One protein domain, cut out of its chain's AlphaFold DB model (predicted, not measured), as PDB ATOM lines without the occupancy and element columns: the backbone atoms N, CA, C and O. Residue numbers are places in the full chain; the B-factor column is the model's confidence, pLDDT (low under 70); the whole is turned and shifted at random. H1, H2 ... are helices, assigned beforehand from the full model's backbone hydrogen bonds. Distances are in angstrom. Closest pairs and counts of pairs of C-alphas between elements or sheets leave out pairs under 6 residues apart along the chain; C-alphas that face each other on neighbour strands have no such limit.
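What this domain is: This is residues 158 to 208 of the 208 residues of an uncharacterized protein of Tetracentron sinense (UniProt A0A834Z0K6). Three helices, H1, H2 and short H3, make a loosely joined group in which H2 stands steeply to H1 and H3 turns the chain from H2 toward H4, while H4 touches no helix but is near H1 and runs the same way as it. The 51 printed residues include four named helices, H1 to H4 in chain order, and no named strand: all helix. The whole is compact, radius of gyration of the C-alphas 10.6 A, spanning 28 by 20 by 18 A.

How they stand to each other: In H1, residues 158 to 170, look at 165 to 169, which alone only just touch H2, residues 175 to 184, with 3 C-alpha pairs within 8 A; the closest C-alphas, Leu 168 and Ile 178, are 7.2 A apart. Their tilt is steep, 64 degrees, opposite ways. H3, residues 186 to 190, only just touches H2, only at the corner, with 3 C-alpha pairs within 8 A; the closest C-alphas, Phe 182 and Leu 189, are 6.7 A apart. H4, residues 193 to 204, is close to H1 but not clearly touching; the closest C-alphas, Glu 164 and Glu 193, are 6.8 A apart. Every O i to N i+4 pair is within hydrogen-bond range in H1, H2 and H4; H3 has 0 of 1, and 1 of 2 O i to N i+3 pairs.

Where its parts are: Find C-alpha 158 at (3.232, 40.901, 43.691); H1 runs 18.4 A from there. H4, 15.7 A, ends at C-alpha 204, (-16.927, 51.452, 27.615).

The domain as a whole: The printed part has no cut, and the three links between helices are tight. Residues 191 to 193, 200 and 203 to 208 have pLDDT under 70.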
ATOM      1  N   LYS A 158       4.452  41.229  42.940       82.56
ATOM      2  CA  LYS A 158       3.232  40.901  43.691       82.56
ATOM      3  C   LYS A 158       2.361  42.140  43.944       82.56
ATOM      4  O   LYS A 158       1.157  42.079  43.735       82.56
ATOM      5  N   SER A 159       2.972  43.274  44.295       85.25
ATOM      6  CA  SER A 159       2.241  44.528  44.501       85.25
ATOM      7  C   SER A 159       1.642  45.079  43.205       85.25
ATOM      8  O   SER A 159       0.535  45.603  43.230       85.25
ATOM      9  N   THR A 160       2.329  44.936  42.066       85.25
ATOM     10  CA  THR A 160       1.776  45.316  40.753       85.25
ATOM     11  C   THR A 160       0.562  44.460  40.404       85.25
ATOM     12  O   THR A 160      -0.442  44.990  39.948       85.25
ATOM     13  N   TRP A 161       0.638  43.151  40.645       85.56
ATOM     14  CA  TRP A 161      -0.477  42.235  40.412       85.56
ATOM     15  C   TRP A 161      -1.688  42.568  41.292       85.56
ATOM     16  O   TRP A 161      -2.801  42.688  40.792       85.56
ATOM     17  N   GLU A 162      -1.477  42.786  42.591       87.44
ATOM     18  CA  GLU A 162      -2.547  43.148  43.531       87.44
ATOM     19  C   GLU A 162      -3.192  44.502  43.194       87.44
ATOM     20  O   GLU A 162      -4.415  44.630  43.269       87.44
ATOM     21  N   ALA A 163      -2.395  45.494  42.784       87.00
ATOM     22  CA  ALA A 163      -2.902  46.793  42.346       87.00
ATOM     23  C   ALA A 163      -3.774  46.674  41.085       87.00
ATOM     24  O   ALA A 163      -4.845  47.274  41.027       87.00
ATOM     25  N   GLU A 164      -3.359  45.855  40.117       84.88
ATOM     26  CA  GLU A 164      -4.112  45.618  38.881       84.88
ATOM     27  C   GLU A 164      -5.458  44.927  39.157       84.88
ATOM     28  O   GLU A 164      -6.501  45.339  38.645       84.88
ATOM     29  N   LEU A 165      -5.461  43.912  40.030       88.00
ATOM     30  CA  LEU A 165      -6.696  43.254  40.467       88.00
ATOM     31  C   LEU A 165      -7.635  44.231  41.181       88.00
ATOM     32  O   LEU A 165      -8.843  44.201  40.951       88.00
ATOM     33  N   LYS A 166      -7.090  45.099  42.042       89.88
ATOM     34  CA  LYS A 166      -7.874  46.114  42.749       89.88
ATOM     35  C   LYS A 166      -8.509  47.104  41.774       89.88
ATOM     36  O   LYS A 166      -9.700  47.371  41.893       89.88
ATOM     37  N   LEU A 167      -7.747  47.587  40.793       86.94
ATOM     38  CA  LEU A 167      -8.247  48.494  39.765       86.94
ATOM     39  C   LEU A 167      -9.415  47.874  38.990       86.94
ATOM     40  O   LEU A 167     -10.436  48.523  38.805       86.94
ATOM     41  N   LEU A 168      -9.303  46.616  38.562       86.38
ATOM     42  CA  LEU A 168     -10.394  45.951  37.840       86.38
ATOM     43  C   LEU A 168     -11.655  45.802  38.697       86.38
ATOM     44  O   LEU A 168     -12.757  46.026  38.199       86.38
ATOM     45  N   LYS A 169     -11.500  45.508  39.994       90.25
ATOM     46  CA  LYS A 169     -12.624  45.490  40.942       90.25
ATOM     47  C   LYS A 169     -13.264  46.877  41.097       90.25
ATOM     48  O   LYS A 169     -14.486  46.979  41.116       90.25
ATOM     49  N   GLU A 170     -12.470  47.947  41.157       89.25
ATOM     50  CA  GLU A 170     -12.965  49.338  41.177       89.25
ATOM     51  C   GLU A 170     -13.682  49.725  39.870       89.25
ATOM     52  O   GLU A 170     -14.633  50.503  39.894       89.25
ATOM     53  N   LEU A 171     -13.286  49.129  38.741       84.38
ATOM     54  CA  LEU A 171     -13.961  49.246  37.442       84.38
ATOM     55  C   LEU A 171     -15.227  48.373  37.330       84.38
ATOM     56  O   LEU A 171     -15.819  48.287  36.255       84.38
ATOM     57  N   GLY A 172     -15.648  47.727  38.422       89.31
ATOM     58  CA  GLY A 172     -16.885  46.953  38.504       89.31
ATOM     59  C   GLY A 172     -16.770  45.495  38.064       89.31
ATOM     60  O   GLY A 172     -17.796  44.823  37.999       89.31
ATOM     61  N   TRP A 173     -15.565  44.993  37.778       89.69
ATOM     62  CA  TRP A 173     -15.385  43.596  37.388       89.69
ATOM     63  C   TRP A 173     -15.472  42.670  38.603       89.69
ATOM     64  O   TRP A 173     -14.836  42.909  39.635       89.69
ATOM     65  N   SER A 174     -16.204  41.567  38.455       92.56
ATOM     66  CA  SER A 174     -16.209  40.486  39.440       92.56
ATOM     67  C   SER A 174     -14.886  39.709  39.421       92.56
ATOM     68  O   SER A 174     -14.123  39.736  38.450       92.56
ATOM     69  N   GLU A 175     -14.591  38.981  40.499       89.69
ATOM     70  CA  GLU A 175     -13.383  38.149  40.561       89.69
ATOM     71  C   GLU A 175     -13.396  37.050  39.486       89.69
ATOM     72  O   GLU A 175     -12.374  36.774  38.855       89.69
ATOM     73  N   GLU A 176     -14.573  36.494  39.202       91.19
ATOM     74  CA  GLU A 176     -14.800  35.517  38.139       91.19
ATOM     75  C   GLU A 176     -14.542  36.106  36.746       91.19
ATOM     76  O   GLU A 176     -13.939  35.439  35.901       91.19
ATOM     77  N   GLU A 177     -14.958  37.349  36.493       90.38
ATOM     78  CA  GLU A 177     -14.746  38.032  35.212       90.38
ATOM     79  C   GLU A 177     -13.266  38.322  34.964       90.38
ATOM     80  O   GLU A 177     -12.745  38.018  33.886       90.38
ATOM     81  N   ILE A 178     -12.570  38.840  35.982       89.31
ATOM     82  CA  ILE A 178     -11.122  39.083  35.928       89.31
ATOM     83  C   ILE A 178     -10.399  37.778  35.613       89.31
ATOM     84  O   ILE A 178      -9.544  37.708  34.725       89.31
ATOM     85  N   PHE A 179     -10.780  36.715  36.314       88.12
ATOM     86  CA  PHE A 179     -10.154  35.420  36.165       88.12
ATOM     87  C   PHE A 179     -10.425  34.777  34.798       88.12
ATOM     88  O   PHE A 179      -9.522  34.223  34.161       88.12
ATOM     89  N   SER A 180     -11.654  34.906  34.299       89.44
ATOM     90  CA  SER A 180     -12.049  34.481  32.956       89.44
ATOM     91  C   SER A 180     -11.265  35.229  31.871       89.44
ATOM     92  O   SER A 180     -10.735  34.616  30.936       89.44
ATOM     93  N   ALA A 181     -11.099  36.547  32.017       88.25
ATOM     94  CA  ALA A 181     -10.293  37.344  31.099       88.25
ATOM     95  C   ALA A 181      -8.813  36.962  31.146       88.25
ATOM     96  O   ALA A 181      -8.203  36.798  30.086       88.25
ATOM     97  N   PHE A 182      -8.253  36.729  32.336       88.19
ATOM     98  CA  PHE A 182      -6.878  36.256  32.476       88.19
ATOM     99  C   PHE A 182      -6.664  34.907  31.786       88.19
ATOM    100  O   PHE A 182      -5.706  34.747  31.032       88.19
ATOM    101  N   LYS A 183      -7.582  33.950  31.961       88.81
ATOM    102  CA  LYS A 183      -7.538  32.657  31.259       88.81
ATOM    103  C   LYS A 183      -7.528  32.798  29.747       88.81
ATOM    104  O   LYS A 183      -6.808  32.071  29.064       88.81
ATOM    105  N   ARG A 184      -8.331  33.723  29.223       87.56
ATOM    106  CA  ARG A 184      -8.462  33.939  27.782       87.56
ATOM    107  C   ARG A 184      -7.276  34.702  27.200       87.56
ATOM    108  O   ARG A 184      -6.855  34.414  26.082       87.56
ATOM    109  N   MET A 185      -6.734  35.658  27.949       86.06
ATOM    110  CA  MET A 185      -5.642  36.512  27.505       86.06
ATOM    111  C   MET A 185      -4.766  36.943  28.690       86.06
ATOM    112  O   MET A 185      -4.899  38.067  29.177       86.06
ATOM    113  N   PRO A 186      -3.803  36.103  29.121       85.50
ATOM    114  CA  PRO A 186      -3.004  36.401  30.308       85.50
ATOM    115  C   PRO A 186      -2.193  37.691  30.181       85.50
ATOM    116  O   PRO A 186      -1.893  38.338  31.174       85.50
ATOM    117  N   ILE A 187      -1.837  38.093  28.958       83.06
ATOM    118  CA  ILE A 187      -1.059  39.314  28.718       83.06
ATOM    119  C   ILE A 187      -1.856  40.599  28.977       83.06
ATOM    120  O   ILE A 187      -1.246  41.649  29.134       83.06
ATOM    121  N   LEU A 188      -3.194  40.527  29.029       77.56
ATOM    122  CA  LEU A 188      -4.042  41.692  29.282       77.56
ATOM    123  C   LEU A 188      -3.713  42.320  30.637       77.56
ATOM    124  O   LEU A 188      -3.539  43.528  30.716       77.56
ATOM    125  N   LEU A 189      -3.546  41.475  31.658       75.44
ATOM    126  CA  LEU A 189      -3.226  41.902  33.021       75.44
ATOM    127  C   LEU A 189      -1.751  42.277  33.209       75.44
ATOM    128  O   LEU A 189      -1.378  42.758  34.265       75.44
ATOM    129  N   ALA A 190      -0.903  42.058  32.198       72.56
ATOM    130  CA  ALA A 190       0.486  42.521  32.205       72.56
ATOM    131  C   ALA A 190       0.632  43.964  31.682       72.56
ATOM    132  O   ALA A 190       1.746  44.497  31.631       72.56
ATOM    133  N   CYS A 191      -0.454  44.574  31.202       69.06
ATOM    134  CA  CYS A 191      -0.448  45.955  30.743       69.06
ATOM    135  C   CYS A 191      -0.334  46.912  31.937       69.06
ATOM    136  O   CYS A 191      -0.673  46.581  33.061       69.06
ATOM    137  N   SER A 192       0.181  48.118  31.706       68.19
ATOM    138  CA  SER A 192       0.141  49.156  32.735       68.19
ATOM    139  C   SER A 192      -1.295  49.636  32.935       68.19
ATOM    140  O   SER A 192      -1.992  49.816  31.934       68.19
ATOM    141  N   GLU A 193      -1.653  50.001  34.164       67.56
ATOM    142  CA  GLU A 193      -2.906  50.676  34.536       67.56
ATOM    143  C   GLU A 193      -3.382  51.703  33.489       67.56
ATOM    144  O   GLU A 193      -4.520  51.640  33.030       67.56
ATOM    145  N   ASN A 194      -2.492  52.590  33.020       70.00
ATOM    146  CA  ASN A 194      -2.828  53.604  32.010       70.00
ATOM    147  C   ASN A 194      -3.356  53.005  30.698       70.00
ATOM    148  O   ASN A 194      -4.321  53.507  30.138       70.00
ATOM    149  N   LYS A 195      -2.764  51.902  30.227       71.88
ATOM    150  CA  LYS A 195      -3.181  51.230  28.986       71.88
ATOM    151  C   LYS A 195      -4.508  50.507  29.156       71.88
ATOM    152  O   LYS A 195      -5.292  50.458  28.212       71.88
ATOM    153  N   MET A 196      -4.763  49.943  30.340       71.44
ATOM    154  CA  MET A 196      -6.071  49.364  30.634       71.44
ATOM    155  C   MET A 196      -7.147  50.445  30.705       71.44
ATOM    156  O   MET A 196      -8.186  50.283  30.074       71.44
ATOM    157  N   LYS A 197      -6.888  51.560  31.398       71.31
ATOM    158  CA  LYS A 197      -7.806  52.708  31.462       71.31
ATOM    159  C   LYS A 197      -8.075  53.299  30.080       71.31
ATOM    160  O   LYS A 197      -9.229  53.521  29.744       71.31
ATOM    161  N   GLU A 198      -7.051  53.486  29.249       73.19
ATOM    162  CA  GLU A 198      -7.211  53.937  27.858       73.19
ATOM    163  C   GLU A 198      -8.075  52.975  27.034       73.19
ATOM    164  O   GLU A 198      -9.005  53.411  26.355       73.19
ATOM    165  N   GLY A 199      -7.811  51.666  27.123       70.56
ATOM    166  CA  GLY A 199      -8.632  50.655  26.460       70.56
ATOM    167  C   GLY A 199     -10.080  50.676  26.952       70.56
ATOM    168  O   GLY A 199     -11.005  50.669  26.146       70.56
ATOM    169  N   MET A 200     -10.293  50.760  28.265       69.31
ATOM    170  CA  MET A 200     -11.631  50.787  28.857       69.31
ATOM    171  C   MET A 200     -12.391  52.064  28.494       69.31
ATOM    172  O   MET A 200     -13.556  51.989  28.121       69.31
ATOM    173  N   ASN A 201     -11.731  53.223  28.511       72.19
ATOM    174  CA  ASN A 201     -12.312  54.482  28.049       72.19
ATOM    175  C   ASN A 201     -12.742  54.385  26.584       72.19
ATOM    176  O   ASN A 201     -13.824  54.846  26.234       72.19
ATOM    177  N   PHE A 202     -11.929  53.743  25.742       72.38
ATOM    178  CA  PHE A 202     -12.254  53.537  24.334       72.38
ATOM    179  C   PHE A 202     -13.462  52.608  24.124       72.38
ATOM    180  O   PHE A 202     -14.299  52.894  23.272       72.38
ATOM    181  N   PHE A 203     -13.569  51.506  24.878       65.50
ATOM    182  CA  PHE A 203     -14.621  50.498  24.668       65.50
ATOM    183  C   PHE A 203     -15.912  50.741  25.459       65.50
ATOM    184  O   PHE A 203     -16.986  50.373  24.989       65.50
ATOM    185  N   VAL A 204     -15.815  51.316  26.658       67.38
ATOM    186  CA  VAL A 204     -16.927  51.452  27.615       67.38
ATOM    187  C   VAL A 204     -17.376  52.909  27.761       67.38
ATOM    188  O   VAL A 204     -18.490  53.154  28.210       67.38
ATOM    189  N   GLY A 205     -16.556  53.881  27.340       60.50
ATOM    190  CA  GLY A 205     -16.904  55.299  27.437       60.50
ATOM    191  C   GLY A 205     -17.056  55.756  28.886       60.50
ATOM    192  O   GLY A 205     -18.074  56.346  29.241       60.50
ATOM    193  N   MET A 206     -16.079  55.444  29.745       55.34
ATOM    194  CA  MET A 206     -16.135  55.890  31.138       55.34
ATOM    195  C   MET A 206     -16.148  57.428  31.232       55.34
ATOM    196  O   MET A 206     -15.377  58.078  30.517       55.34
ATOM    197  N   PRO A 207     -16.984  58.021  32.108       49.97
ATOM    198  CA  PRO A 207     -16.963  59.455  32.350       49.97
ATOM    199  C   PRO A 207     -15.648  59.860  33.026       49.97
ATOM    200  O   PRO A 207     -15.163  59.157  33.914       49.97
ATOM    201  N   HIS A 208     -15.090  60.980  32.561       51.38
ATOM    202  CA  HIS A 208     -13.903  61.631  33.117       51.38
ATOM    203  C   HIS A 208     -14.090  62.090  34.563       51.38
ATOM    204  O   HIS A 208     -15.200  62.569  34.889       51.38
TER     205      HIS A 208